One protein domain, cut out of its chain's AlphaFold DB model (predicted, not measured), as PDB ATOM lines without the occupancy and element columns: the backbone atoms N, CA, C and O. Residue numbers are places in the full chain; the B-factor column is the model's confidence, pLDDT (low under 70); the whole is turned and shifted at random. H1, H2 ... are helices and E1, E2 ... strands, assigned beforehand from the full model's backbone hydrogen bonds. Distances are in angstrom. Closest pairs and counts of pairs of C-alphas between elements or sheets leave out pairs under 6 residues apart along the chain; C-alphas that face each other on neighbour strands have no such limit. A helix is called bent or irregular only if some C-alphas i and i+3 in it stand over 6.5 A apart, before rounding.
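This is residues 3 to 106 of the 107 residues of the protein "Sugar phosphate isomerase/epimerase" of Candidatus Atribacteria bacterium (UniProt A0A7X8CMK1). A short two-stranded ribbon, E1 and E2, has H2 over one face, with H3 side by side with H2; long H4 meets H3 in a corner, touching it with residues 102 to 103 alone. Residues 79 to 80, in the long stretch between H3 and H4 with no named element, pair with residues 40 to 41 of E2 in a short parallel run. The printed part has 104 residues with four named helices and two named strands, ordered E1 H1 H2 E2 H3 H4, the sheet being parallel and the class mostly helix. It is compact, with a radius of gyration of the C-alphas of 13.9 A, and spans 42 by 30 by 22 A.

E1, residues 12 to 15, and E2, residues 37 to 41, are parallel at 24 degrees, with N 14 and O 39 2.9 A apart, within hydrogen-bond range. H1, residues 16 to 21, and H2, residues 26 to 36, only just touch, with 3 pairs of C-alphas within 8 A, and only at the corner by their link; the closest C-alphas are those of Ala 19 and Ile 26, 6.1 A. E1, H1 H2 and E2 form a strand-helix-strand unit, two parallel neighbour strands with helices between, its crossover right-handed. H3, residues 63 to 72, touches H2 the same way at a shallow tilt of 34 degrees, only just short of steep; the closest C-alphas are those of Val 27 and Phe 66, 5.5 A. H4, residues 88 to 104, touches H3 with residues 102 to 103 alone, at a steep tilt of 56 degrees; the closest C-alphas are those of Ile 64 and Ile 102, 5.9 A. H4 and E2 are apart. Every O i to N i+4 pair is within hydrogen-bond range in H1, H3 and H4, and 5 of 7 in H2.

E1 begins at C-alpha 12 (434.955, 480.534, 387.104). H2 is 14.6 A long and irregular, C-alphas 32 and 35 being 9.2 A apart; H3 is 14.2 A. H4, 24.1 A, ends at C-alpha 104 (449.760, 483.624, 407.370).

The C-alphas farthest apart, of His 6 and Arg 90, are 42.7 A apart. The printed part has no cut. The links E2 to H3 and H3 to H4 are long. Residues 49 to 51 and 106 have pLDDT under 70.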
ATOM      1  N   LYS A   3     432.456 486.280 378.856       87.75
ATOM      2  CA  LYS A   3     431.777 487.491 378.344       87.75
ATOM      3  C   LYS A   3     430.573 487.189 377.436       87.75
ATOM      4  O   LYS A   3     429.616 487.954 377.417       87.75
ATOM      5  N   ASP A   4     430.630 486.075 376.715       94.00
ATOM      6  CA  ASP A   4     429.615 485.630 375.750       94.00
ATOM      7  C   ASP A   4     428.622 484.638 376.392       94.00
ATOM      8  O   ASP A   4     427.581 484.304 375.826       94.00
ATOM      9  N   CYS A   5     428.948 484.134 377.587       90.06
ATOM     10  CA  CYS A   5     428.145 483.192 378.345       90.06
ATOM     11  C   CYS A   5     427.131 483.969 379.189       90.06
ATOM     12  O   CYS A   5     427.402 484.383 380.312       90.06
ATOM     13  N   HIS A   6     425.927 484.159 378.658       90.00
ATOM     14  CA  HIS A   6     424.851 484.892 379.333       90.00
ATOM     15  C   HIS A   6     424.099 484.056 380.394       90.00
ATOM     16  O   HIS A   6     422.892 484.216 380.576       90.00
ATOM     17  N   SER A   7     424.785 483.136 381.084       93.62
ATOM     18  CA  SER A   7     424.190 482.251 382.094       93.62
ATOM     19  C   SER A   7     424.729 482.550 383.488       93.62
ATOM     20  O   SER A   7     425.921 482.422 383.744       93.62
ATOM     21  N   ASN A   8     423.832 482.820 384.438       93.00
ATOM     22  CA  ASN A   8     424.196 482.950 385.853       93.00
ATOM     23  C   ASN A   8     424.557 481.608 386.522       93.00
ATOM     24  O   ASN A   8     424.981 481.607 387.675       93.00
ATOM     25  N   GLN A   9     424.384 480.484 385.816       96.06
ATOM     26  CA  GLN A   9     424.690 479.134 386.304       96.06
ATOM     27  C   GLN A   9     426.116 478.679 385.956       96.06
ATOM     28  O   GLN A   9     426.516 477.587 386.346       96.06
ATOM     29  N   VAL A  10     426.875 479.487 385.210       96.12
ATOM     30  CA  VAL A  10     428.272 479.208 384.861       96.12
ATOM     31  C   VAL A  10     429.154 480.232 385.563       96.12
ATOM     32  O   VAL A  10     428.884 481.432 385.513       96.12
ATOM     33  N   LYS A  11     430.189 479.749 386.250       96.31
ATOM     34  CA  LYS A  11     431.133 480.540 387.047       96.31
ATOM     35  C   LYS A  11     432.561 480.059 386.804       96.31
ATOM     36  O   LYS A  11     432.760 479.026 386.165       96.31
ATOM     37  N   LEU A  12     433.538 480.822 387.282       96.62
ATOM     38  CA  LEU A  12     434.955 480.534 387.104       96.62
ATOM     39  C   LEU A  12     435.500 479.677 388.254       96.62
ATOM     40  O   LEU A  12     435.335 480.007 389.432       96.62
ATOM     41  N   VAL A  13     436.216 478.622 387.871       97.44
ATOM     42  CA  VAL A  13     437.251 477.991 388.690       97.44
ATOM     43  C   VAL A  13     438.589 478.533 388.201       97.44
ATOM     44  O   VAL A  13     438.875 478.423 387.008       97.44
ATOM     45  N   LEU A  14     439.369 479.149 389.086       97.50
ATOM     46  CA  LEU A  14     440.706 479.631 388.753       97.50
ATOM     47  C   LEU A  14     441.753 478.652 389.265       97.50
ATOM     48  O   LEU A  14     441.769 478.312 390.445       97.50
ATOM     49  N   ASP A  15     442.638 478.239 388.371       96.75
ATOM     50  CA  ASP A  15     443.765 477.374 388.672       96.75
ATOM     51  C   ASP A  15     445.064 478.156 388.514       96.75
ATOM     52  O   ASP A  15     445.348 478.712 387.447       96.75
ATOM     53  N   SER A  16     445.828 478.240 389.602       95.44
ATOM     54  CA  SER A  16     446.979 479.131 389.667       95.44
ATOM     55  C   SER A  16     448.148 478.696 388.797       95.44
ATOM     56  O   SER A  16     448.801 479.549 388.192       95.44
ATOM     57  N   SER A  17     448.382 477.391 388.677       93.31
ATOM     58  CA  SER A  17     449.440 476.866 387.815       93.31
ATOM     59  C   SER A  17     449.058 476.986 386.344       93.31
ATOM     60  O   SER A  17     449.875 477.415 385.530       93.31
ATOM     61  N   HIS A  18     447.805 476.695 385.980       93.38
ATOM     62  CA  HIS A  18     447.367 476.818 384.587       93.38
ATOM     63  C   HIS A  18     447.352 478.269 384.102       93.38
ATOM     64  O   HIS A  18     447.808 478.525 382.987       93.38
ATOM     65  N   ALA A  19     446.882 479.214 384.923       93.56
ATOM     66  CA  ALA A  19     446.935 480.638 384.589       93.56
ATOM     67  C   ALA A  19     448.388 481.092 384.363       93.56
ATOM     68  O   ALA A  19     448.704 481.704 383.341       93.56
ATOM     69  N   PHE A  20     449.294 480.698 385.264       92.25
ATOM     70  CA  PHE A  20     450.718 481.004 385.157       92.25
ATOM     71  C   PHE A  20     451.353 480.434 383.878       92.25
ATOM     72  O   PHE A  20     451.997 481.169 383.128       92.25
ATOM     73  N   TYR A  21     451.126 479.153 383.565       89.69
ATOM     74  CA  TYR A  21     451.611 478.546 382.317       89.69
ATOM     75  C   TYR A  21     451.004 479.171 381.062       89.69
ATOM     76  O   TYR A  21     451.675 479.251 380.033       89.69
ATOM     77  N   GLY A  22     449.749 479.617 381.137       90.38
ATOM     78  CA  GLY A  22     449.078 480.357 380.071       90.38
ATOM     79  C   GLY A  22     449.680 481.742 379.811       90.38
ATOM     80  O   GLY A  22     449.299 482.390 378.838       90.38
ATOM     81  N   GLY A  23     450.625 482.190 380.647       91.56
ATOM     82  CA  GLY A  23     451.202 483.531 380.595       91.56
ATOM     83  C   GLY A  23     450.261 484.606 381.137       91.56
ATOM     84  O   GLY A  23     450.457 485.788 380.856       91.56
ATOM     85  N   GLU A  24     449.226 484.212 381.880       93.56
ATOM     86  CA  GLU A  24     448.293 485.138 382.508       93.56
ATOM     87  C   GLU A  24     448.881 485.684 383.812       93.56
ATOM     88  O   GLU A  24     449.541 484.978 384.578       93.56
ATOM     89  N   ASN A  25     448.601 486.955 384.101       95.44
ATOM     90  CA  ASN A  25     448.824 487.491 385.435       95.44
ATOM     91  C   ASN A  25     447.652 487.078 386.327       95.44
ATOM     92  O   ASN A  25     446.526 487.545 386.154       95.44
ATOM     93  N   ILE A  26     447.921 486.214 387.300       95.50
ATOM     94  CA  ILE A  26     446.877 485.640 388.148       95.50
ATOM     95  C   ILE A  26     446.121 486.682 388.989       95.50
ATOM     96  O   ILE A  26     444.924 486.524 389.216       95.50
ATOM     97  N   VAL A  27     446.778 487.769 389.406       97.12
ATOM     98  CA  VAL A  27     446.139 488.862 390.156       97.12
ATOM     99  C   VAL A  27     445.138 489.595 389.268       97.12
ATOM    100  O   VAL A  27     444.007 489.844 389.689       97.12
ATOM    101  N   ASP A  28     445.511 489.863 388.014       97.75
ATOM    102  CA  ASP A  28     444.616 490.498 387.043       97.75
ATOM    103  C   ASP A  28     443.389 489.616 386.769       97.75
ATOM    104  O   ASP A  28     442.270 490.121 386.670       97.75
ATOM    105  N   VAL A  29     443.569 488.291 386.697       97.12
ATOM    106  CA  VAL A  29     442.461 487.337 386.524       97.12
ATOM    107  C   VAL A  29     441.520 487.375 387.732       97.12
ATOM    108  O   VAL A  29     440.305 487.480 387.553       97.12
ATOM    109  N   VAL A  30     442.045 487.361 388.960       98.06
ATOM    110  CA  VAL A  30     441.220 487.479 390.176       98.06
ATOM    111  C   VAL A  30     440.391 488.758 390.157       98.06
ATOM    112  O   VAL A  30     439.175 488.709 390.353       98.06
ATOM    113  N   GLN A  31     441.018 489.897 389.869       97.25
ATOM    114  CA  GLN A  31     440.335 491.190 389.826       97.25
ATOM    115  C   GLN A  31     439.298 491.263 388.699       97.25
ATOM    116  O   GLN A  31     438.209 491.806 388.893       97.25
ATOM    117  N   LEU A  32     439.606 490.687 387.533       96.31
ATOM    118  CA  LEU A  32     438.716 490.672 386.375       96.31
ATOM    119  C   LEU A  32     437.433 489.883 386.644       96.31
ATOM    120  O   LEU A  32     436.353 490.311 386.232       96.31
ATOM    121  N   PHE A  33     437.547 488.723 387.292       96.12
ATOM    122  CA  PHE A  33     436.405 487.841 387.516       96.12
ATOM    123  C   PHE A  33     435.676 488.119 388.829       96.12
ATOM    124  O   PHE A  33     434.465 487.906 388.885       96.12
ATOM    125  N   GLY A  34     436.351 488.643 389.854       96.12
ATOM    126  CA  GLY A  34     435.733 489.086 391.105       96.12
ATOM    127  C   GLY A  34     434.722 488.071 391.650       96.12
ATOM    128  O   GLY A  34     435.039 486.905 391.854       96.12
ATOM    129  N   LYS A  35     433.461 488.496 391.796       95.12
ATOM    130  CA  LYS A  35     432.348 487.657 392.283       95.12
ATOM    131  C   LYS A  35     432.033 486.413 391.436       95.12
ATOM    132  O   LYS A  35     431.278 485.554 391.885       95.12
ATOM    133  N   ASP A  36     432.497 486.358 390.188       95.94
ATOM    134  CA  ASP A  36     432.284 485.213 389.304       95.94
ATOM    135  C   ASP A  36     433.358 484.129 389.487       95.94
ATOM    136  O   ASP A  36     433.157 483.012 389.011       95.94
ATOM    137  N   LEU A  37     434.447 484.423 390.207       97.50
ATOM    138  CA  LEU A  37     435.411 483.442 390.701       97.50
ATOM    139  C   LEU A  37     434.848 482.804 391.975       97.50
ATOM    140  O   LEU A  37     434.768 483.434 393.025       97.50
ATOM    141  N   VAL A  38     434.438 481.541 391.867       97.12
ATOM    142  CA  VAL A  38     433.748 480.822 392.956       97.12
ATOM    143  C   VAL A  38     434.518 479.606 393.463       97.12
ATOM    144  O   VAL A  38     434.116 478.993 394.451       97.12
ATOM    145  N   HIS A  39     435.611 479.232 392.795       98.00
ATOM    146  CA  HIS A  39     436.477 478.146 393.234       98.00
ATOM    147  C   HIS A  39     437.929 478.380 392.818       98.00
ATOM    148  O   HIS A  39     438.190 478.984 391.776       98.00
ATOM    149  N   VAL A  40     438.860 477.863 393.619       98.25
ATOM    150  CA  VAL A  40     440.301 477.997 393.400       98.25
ATOM    151  C   VAL A  40     440.976 476.636 393.499       98.25
ATOM    152  O   VAL A  40     440.849 475.955 394.521       98.25
ATOM    153  N   HIS A  41     441.750 476.287 392.474       97.44
ATOM    154  CA  HIS A  41     442.849 475.337 392.608       97.44
ATOM    155  C   HIS A  41     444.113 476.118 392.976       97.44
ATOM    156  O   HIS A  41     444.569 476.987 392.234       97.44
ATOM    157  N   PHE A  42     444.633 475.842 394.169       96.81
ATOM    158  CA  PHE A  42     445.800 476.484 394.759       96.81
ATOM    159  C   PHE A  42     447.014 475.577 394.557       96.81
ATOM    160  O   PHE A  42     447.393 474.797 395.433       96.81
ATOM    161  N   GLU A  43     447.562 475.645 393.352       93.25
ATOM    162  CA  GLU A  43     448.614 474.779 392.827       93.25
ATOM    163  C   GLU A  43     449.851 475.603 392.445       93.25
ATOM    164  O   GLU A  43     449.735 476.746 391.991       93.25
ATOM    165  N   ASP A  44     451.036 475.019 392.574       94.88
ATOM    166  CA  ASP A  44     452.301 475.649 392.198       94.88
ATOM    167  C   ASP A  44     453.011 474.845 391.105       94.88
ATOM    168  O   ASP A  44     452.819 473.634 390.973       94.88
ATOM    169  N   CYS A  45     453.867 475.503 390.332       93.25
ATOM    170  CA  CYS A  45     454.583 474.879 389.223       93.25
ATOM    171  C   CYS A  45     455.904 475.590 388.918       93.25
ATOM    172  O   CYS A  45     456.065 476.765 389.241       93.25
ATOM    173  N   LEU A  46     456.844 474.894 388.274       91.38
ATOM    174  CA  LEU A  46     458.149 475.454 387.898       91.38
ATOM    175  C   LEU A  46     458.168 475.962 386.447       91.38
ATOM    176  O   LEU A  46     457.683 475.292 385.528       91.38
ATOM    177  N   ILE A  47     458.831 477.092 386.207       86.94
ATOM    178  CA  ILE A  47     459.049 477.646 384.865       86.94
ATOM    179  C   ILE A  47     459.859 476.667 384.000       86.94
ATOM    180  O   ILE A  47     460.851 476.081 384.429       86.94
ATOM    181  N   GLY A  48     459.475 476.544 382.726       76.12
ATOM    182  CA  GLY A  48     460.308 475.905 381.698       76.12
ATOM    183  C   GLY A  48     460.224 474.378 381.625       76.12
ATOM    184  O   GLY A  48     460.900 473.780 380.792       76.12
ATOM    185  N   ALA A  49     459.370 473.749 382.430       68.25
ATOM    186  CA  ALA A  49     459.058 472.330 382.326       68.25
ATOM    187  C   ALA A  49     457.534 472.147 382.221       68.25
ATOM    188  O   ALA A  49     456.822 472.549 383.140       68.25
ATOM    189  N   PRO A  50     457.013 471.566 381.122       59.06
ATOM    190  CA  PRO A  50     455.629 471.110 381.070       59.06
ATOM    191  C   PRO A  50     455.386 470.105 382.201       59.06
ATOM    192  O   PRO A  50     456.244 469.262 382.456       59.06
ATOM    193  N   GLU A  51     454.234 470.191 382.867       67.75
ATOM    194  CA  GLU A  51     453.829 469.261 383.935       67.75
ATOM    195  C   GLU A  51     454.698 469.290 385.213       67.75
ATOM    196  O   GLU A  51     454.639 468.359 386.015       67.75
ATOM    197  N   SER A  52     455.460 470.360 385.478       82.56
ATOM    198  CA  SER A  52     456.255 470.510 386.716       82.56
ATOM    199  C   SER A  52     455.422 470.971 387.919       82.56
ATOM    200  O   SER A  52     455.843 471.806 388.724       82.56
ATOM    201  N   ARG A  53     454.229 470.390 388.039       88.25
ATOM    202  CA  ARG A  53     453.304 470.587 389.152       88.25
ATOM    203  C   ARG A  53     453.998 470.219 390.460       88.25
ATOM    204  O   ARG A  53     454.683 469.197 390.553       88.25
ATOM    205  N   THR A  54     453.838 471.050 391.474       92.69
ATOM    206  CA  THR A  54     454.466 470.865 392.778       92.69
ATOM    207  C   THR A  54     453.554 471.367 393.891       92.69
ATOM    208  O   THR A  54     452.531 472.011 393.666       92.69
ATOM    209  N   VAL A  55     453.902 471.024 395.128       95.12
ATOM    210  CA  VAL A  55     453.170 471.514 396.298       95.12
ATOM    211  C   VAL A  55     453.306 473.044 396.394       95.12
ATOM    212  O   VAL A  55     454.374 473.571 396.074       95.12
ATOM    213  N   PRO A  56     452.289 473.764 396.904       96.44
ATOM    214  CA  PRO A  56     452.372 475.198 397.168       96.44
ATOM    215  C   PRO A  56     453.670 475.627 397.858       96.44
ATOM    216  O   PRO A  56     454.084 475.016 398.848       96.44
ATOM    217  N   GLY A  57     454.304 476.686 397.351       95.06
ATOM    218  CA  GLY A  57     455.528 477.269 397.906       95.06
ATOM    219  C   GLY A  57     456.817 476.554 397.493       95.06
ATOM    220  O   GLY A  57     457.847 476.723 398.153       95.06
ATOM    221  N   LYS A  58     456.768 475.719 396.452       94.88
ATOM    222  CA  LYS A  58     457.931 475.016 395.882       94.88
ATOM    223  C   LYS A  58     458.138 475.295 394.396       94.88
ATOM    224  O   LYS A  58     459.102 474.769 393.840       94.88
ATOM    225  N   GLY A  59     457.248 476.052 393.773       94.06
ATOM    226  CA  GLY A  59     457.353 476.492 392.394       94.06
ATOM    227  C   GLY A  59     457.559 477.999 392.302       94.06
ATOM    228  O   GLY A  59     458.038 478.641 393.240       94.06
ATOM    229  N   ASP A  60     457.230 478.526 391.132       94.44
ATOM    230  CA  ASP A  60     457.491 479.900 390.717       94.44
ATOM    231  C   ASP A  60     456.216 480.761 390.668       94.44
ATOM    232  O   ASP A  60     456.280 481.941 390.316       94.44
ATOM    233  N   VAL A  61     455.051 480.200 391.013       95.12
ATOM    234  CA  VAL A  61     453.798 480.961 391.052       95.12
ATOM    235  C   VAL A  61     453.809 481.889 392.269       95.12
ATOM    236  O   VAL A  61     454.033 481.453 393.399       95.12
ATOM    237  N   ASP A  62     453.506 483.177 392.070       95.94
ATOM    238  CA  ASP A  62     453.360 484.137 393.175       95.94
ATOM    239  C   ASP A  62     452.033 483.929 393.928       95.94
ATOM    240  O   ASP A  62     451.060 484.681 393.812       95.94
ATOM    241  N   LEU A  63     451.999 482.855 394.714       96.94
ATOM    242  CA  LEU A  63     450.844 482.439 395.503       96.94
ATOM    243  C   LEU A  63     450.526 483.399 396.660       96.94
ATOM    244  O   LEU A  63     449.403 483.385 397.169       96.94
ATOM    245  N   ILE A  64     451.485 484.234 397.073       97.06
ATOM    246  CA  ILE A  64     451.276 485.257 398.104       97.06
ATOM    247  C   ILE A  64     450.413 486.378 397.529       97.06
ATOM    248  O   ILE A  64     449.338 486.648 398.068       97.06
ATOM    249  N   SER A  65     450.836 486.977 396.410       97.00
ATOM    250  CA  SER A  65     450.067 488.030 395.739       97.00
ATOM    251  C   SER A  65     448.711 487.509 395.261       97.00
ATOM    252  O   SER A  65     447.694 488.190 395.403       97.00
ATOM    253  N   PHE A  66     448.659 486.260 394.781       97.38
ATOM    254  CA  PHE A  66     447.400 485.600 394.441       97.38
ATOM    255  C   PHE A  66     446.435 485.556 395.633       97.38
ATOM    256  O   PHE A  66     445.306 486.038 395.535       97.38
ATOM    257  N   TYR A  67     446.874 485.045 396.787       97.69
ATOM    258  CA  TYR A  67     446.023 484.980 397.975       97.69
ATOM    259  C   TYR A  67     445.596 486.367 398.482       97.69
ATOM    260  O   TYR A  67     444.444 486.546 398.882       97.69
ATOM    261  N   GLN A  68     446.481 487.366 398.428       97.50
ATOM    262  CA  GLN A  68     446.135 488.749 398.773       97.50
ATOM    263  C   GLN A  68     445.018 489.290 397.878       97.50
ATOM    264  O   GLN A  68     444.028 489.804 398.396       97.50
ATOM    265  N   SER A  69     445.110 489.082 396.563       97.56
ATOM    266  CA  SER A  69     444.074 489.526 395.626       97.56
ATOM    267  C   SER A  69     442.716 488.856 395.876       97.56
ATOM    268  O   SER A  69     441.680 489.516 395.800       97.56
ATOM    269  N   LEU A  70     442.699 487.574 396.271       97.88
ATOM    270  CA  LEU A  70     441.467 486.880 396.670       97.88
ATOM    271  C   LEU A  70     440.827 487.546 397.899       97.88
ATOM    272  O   LEU A  70     439.612 487.749 397.928       97.88
ATOM    273  N   LYS A  71     441.634 487.939 398.895       97.12
ATOM    274  CA  LYS A  71     441.140 488.684 400.064       97.12
ATOM    275  C   LYS A  71     440.578 490.051 399.677       97.12
ATOM    276  O   LYS A  71     439.540 490.440 400.206       97.12
ATOM    277  N   GLU A  72     441.242 490.771 398.777       97.12
ATOM    278  CA  GLU A  72     440.822 492.107 398.328       97.12
ATOM    279  C   GLU A  72     439.448 492.094 397.653       97.12
ATOM    280  O   GLU A  72     438.641 492.993 397.891       97.12
ATOM    281  N   ILE A  73     439.147 491.057 396.864       97.75
ATOM    282  CA  ILE A  73     437.824 490.895 396.240       97.75
ATOM    283  C   ILE A  73     436.774 490.286 397.184       97.75
ATOM    284  O   ILE A  73     435.620 490.126 396.788       97.75
ATOM    285  N   GLY A  74     437.153 489.941 398.420       97.44
ATOM    286  CA  GLY A  74     436.264 489.339 399.412       97.44
ATOM    287  C   GLY A  74     435.894 487.881 399.127       97.44
ATOM    288  O   GLY A  74     434.799 487.461 399.494       97.44
ATOM    289  N   TYR A  75     436.767 487.114 398.469       97.69
ATOM    290  CA  TYR A  75     436.553 485.682 398.243       97.69
ATOM    291  C   TYR A  75     436.512 484.920 399.580       97.69
ATOM    292  O   TYR A  75     437.454 484.996 400.369       97.69
ATOM    293  N   ASP A  76     435.436 484.164 399.821       96.31
ATOM    294  CA  ASP A  76     435.214 483.375 401.046       96.31
ATOM    295  C   ASP A  76     435.195 481.850 400.813       96.31
ATOM    296  O   ASP A  76     434.902 481.074 401.726       96.31
ATOM    297  N   GLY A  77     435.516 481.421 399.589       96.06
ATOM    298  CA  GLY A  77     435.501 480.021 399.190       96.06
ATOM    299  C   GLY A  77     436.742 479.235 399.624       96.06
ATOM    300  O   GLY A  77     437.632 479.711 400.328       96.06
ATOM    301  N   TYR A  78     436.820 477.989 399.161       96.94
ATOM    302  CA  TYR A  78     437.936 477.097 399.474       96.94
ATOM    303  C   TYR A  78     439.172 477.378 398.612       96.94
ATOM    304  O   TYR A  78     439.058 477.735 397.438       96.94
ATOM    305  N   LEU A  79     440.350 477.144 399.195       97.19
ATOM    306  CA  LEU A  79     441.604 476.943 398.469       97.19
ATOM    307  C   LEU A  79     441.848 475.434 398.374       97.19
ATOM    308  O   LEU A  79     442.240 474.806 399.360       97.19
ATOM    309  N   THR A  80     441.576 474.842 397.214       97.00
ATOM    310  CA  THR A  80     441.769 473.405 396.996       97.00
ATOM    311  C   THR A  80     443.178 473.165 396.483       97.00
ATOM    312  O   THR A  80     443.517 473.619 395.398       97.00
ATOM    313  N   VAL A  81     444.015 472.450 397.233       95.44
ATOM    314  CA  VAL A  81     445.337 472.053 396.726       95.44
ATOM    315  C   VAL A  81     445.169 470.871 395.769       95.44
ATOM    316  O   VAL A  81     444.670 469.820 396.178       95.44
ATOM    317  N   GLU A  82     445.610 471.027 394.523       90.69
ATOM    318  CA  GLU A  82     445.700 469.942 393.542       90.69
ATOM    319  C   GLU A  82     447.108 469.320 393.592       90.69
ATOM    320  O   GLU A  82     448.102 470.042 393.644       90.69
ATOM    321  N   LEU A  83     447.211 467.987 393.680       90.50
ATOM    322  CA  LEU A  83     448.473 467.274 393.930       90.50
ATOM    323  C   LEU A  83     448.578 465.974 393.123       90.50
ATOM    324  O   LEU A  83     447.595 465.255 392.950       90.50
ATOM    325  N   TRP A  84     449.809 465.610 392.751       87.94
ATOM    326  CA  TRP A  84     450.157 464.350 392.082       87.94
ATOM    327  C   TRP A  84     451.345 463.686 392.770       87.94
ATOM    328  O   TRP A  84     452.149 464.329 393.441       87.94
ATOM    329  N   GLY A  85     451.482 462.379 392.556       87.25
ATOM    330  CA  GLY A  85     452.671 461.621 392.931       87.25
ATOM    331  C   GLY A  85     452.368 460.352 393.723       87.25
ATOM    332  O   GLY A  85     451.254 460.110 394.178       87.25
ATOM    333  N   SER A  86     453.395 459.520 393.893       93.50
ATOM    334  CA  SER A  86     453.280 458.187 394.506       93.50
ATOM    335  C   SER A  86     453.240 458.187 396.040       93.50
ATOM    336  O   SER A  86     453.070 457.132 396.644       93.50
ATOM    337  N   GLN A  87     453.394 459.351 396.683       95.44
ATOM    338  CA  GLN A  87     453.423 459.512 398.145       95.44
ATOM    339  C   GLN A  87     452.347 460.513 398.614       95.44
ATOM    340  O   GLN A  87     452.684 461.597 399.095       95.44
ATOM    341  N   PRO A  88     451.050 460.180 398.480       94.62
ATOM    342  CA  PRO A  88     449.952 461.137 398.652       94.62
ATOM    343  C   PRO A  88     449.899 461.773 400.048       94.62
ATOM    344  O   PRO A  88     449.724 462.982 400.154       94.62
ATOM    345  N   GLU A  89     450.113 461.004 401.123       96.69
ATOM    346  CA  GLU A  89     450.077 461.558 402.487       96.69
ATOM    347  C   GLU A  89     451.205 462.570 402.729       96.69
ATOM    348  O   GLU A  89     450.992 463.623 403.333       96.69
ATOM    349  N   ARG A  90     452.408 462.269 402.225       96.81
ATOM    350  CA  ARG A  90     453.563 463.159 402.345       96.81
ATOM    351  C   ARG A  90     453.290 464.488 401.643       96.81
ATOM    352  O   ARG A  90     453.478 465.532 402.259       96.81
ATOM    353  N   TYR A  91     452.835 464.445 400.390       96.12
ATOM    354  CA  TYR A  91     452.556 465.659 399.621       96.12
ATOM    355  C   TYR A  91     451.391 466.456 400.207       96.12
ATOM    356  O   TYR A  91     451.488 467.675 400.299       96.12
ATOM    357  N   ALA A  92     450.336 465.789 400.686       96.38
ATOM    358  CA  ALA A  92     449.225 466.460 401.356       96.38
ATOM    359  C   ALA A  92     449.675 467.190 402.632       96.38
ATOM    360  O   ALA A  92     449.269 468.328 402.874       96.38
ATOM    361  N   ARG A  93     450.542 466.564 403.439       97.81
ATOM    362  CA  ARG A  93     451.100 467.179 404.651       97.81
ATOM    363  C   ARG A  93     451.973 468.385 404.318       97.81
ATOM    364  O   ARG A  93     451.788 469.443 404.912       97.81
ATOM    365  N   GLU A  94     452.881 468.234 403.357       97.50
ATOM    366  CA  GLU A  94     453.781 469.308 402.930       97.50
ATOM    367  C   GLU A  94     453.003 470.496 402.348       97.50
ATOM    368  O   GLU A  94     453.235 471.639 402.741       97.50
ATOM    369  N   ALA A  95     452.022 470.230 401.482       97.06
ATOM    370  CA  ALA A  95     451.159 471.262 400.929       97.06
ATOM    371  C   ALA A  95     450.382 472.004 402.021       97.06
ATOM    372  O   ALA A  95     450.389 473.229 402.044       97.06
ATOM    373  N   LEU A  96     449.772 471.287 402.972       97.31
ATOM    374  CA  LEU A  96     449.043 471.912 404.077       97.31
ATOM    375  C   LEU A  96     449.943 472.840 404.904       97.31
ATOM    376  O   LEU A  96     449.533 473.945 405.265       97.31
ATOM    377  N   GLU A  97     451.156 472.394 405.230       97.69
ATOM    378  CA  GLU A  97     452.119 473.189 405.993       97.69
ATOM    379  C   GLU A  97     452.557 474.442 405.233       97.69
ATOM    380  O   GLU A  97     452.614 475.525 405.821       97.69
ATOM    381  N   ASN A  98     452.838 474.325 403.936       97.31
ATOM    382  CA  ASN A  98     453.274 475.458 403.127       97.31
ATOM    383  C   ASN A  98     452.135 476.442 402.857       97.31
ATOM    384  O   ASN A  98     452.326 477.643 403.043       97.31
ATOM    385  N   THR A  99     450.940 475.958 402.515       96.94
ATOM    386  CA  THR A  99     449.757 476.807 402.326       96.94
ATOM    387  C   THR A  99     449.457 477.598 403.595       96.94
ATOM    388  O   THR A  99     449.244 478.802 403.510       96.94
ATOM    389  N   LYS A 100     449.534 476.978 404.785       96.56
ATOM    390  CA  LYS A 100     449.379 477.700 406.063       96.56
ATOM    391  C   LYS A 100     450.390 478.833 406.232       96.56
ATOM    392  O   LYS A 100     450.015 479.902 406.706       96.56
ATOM    393  N   LYS A 101     451.651 478.619 405.846       96.38
ATOM    394  CA  LYS A 101     452.684 479.666 405.892       96.38
ATOM    395  C   LYS A 101     452.350 480.799 404.924       96.38
ATOM    396  O   LYS A 101     452.318 481.947 405.354       96.38
ATOM    397  N   ILE A 102     452.025 480.475 403.670       95.62
ATOM    398  CA  ILE A 102     451.665 481.458 402.636       95.62
ATOM    399  C   ILE A 102     450.511 482.346 403.112       95.62
ATOM    400  O   ILE A 102     450.651 483.567 403.139       95.62
ATOM    401  N   ILE A 103     449.405 481.755 403.575       94.31
ATOM    402  CA  ILE A 103     448.233 482.537 403.992       94.31
ATOM    403  C   ILE A 103     448.466 483.329 405.288       94.31
ATOM    404  O   ILE A 103     447.798 484.338 405.514       94.31
ATOM    405  N   SER A 104     449.406 482.901 406.140       92.88
ATOM    406  CA  SER A 104     449.760 483.624 407.370       92.88
ATOM    407  C   SER A 104     450.571 484.896 407.117       92.88
ATOM    408  O   SER A 104     450.485 485.829 407.910       92.88
ATOM    409  N   CYS A 105     451.300 484.976 405.999       79.31
ATOM    410  CA  CYS A 105     452.062 486.168 405.613       79.31
ATOM    411  C   CYS A 105     451.172 487.368 405.249       79.31
ATOM    412  O   CYS A 105     451.670 488.484 405.134       79.31
ATOM    413  N   CYS A 106     449.871 487.146 405.046       69.19
ATOM    414  CA  CYS A 106     448.925 488.150 404.564       69.19
ATOM    415  C   CYS A 106     447.890 488.553 405.628       69.19
ATOM    416  O   CYS A 106     446.795 488.986 405.256       69.19
TER     417      CYS A 106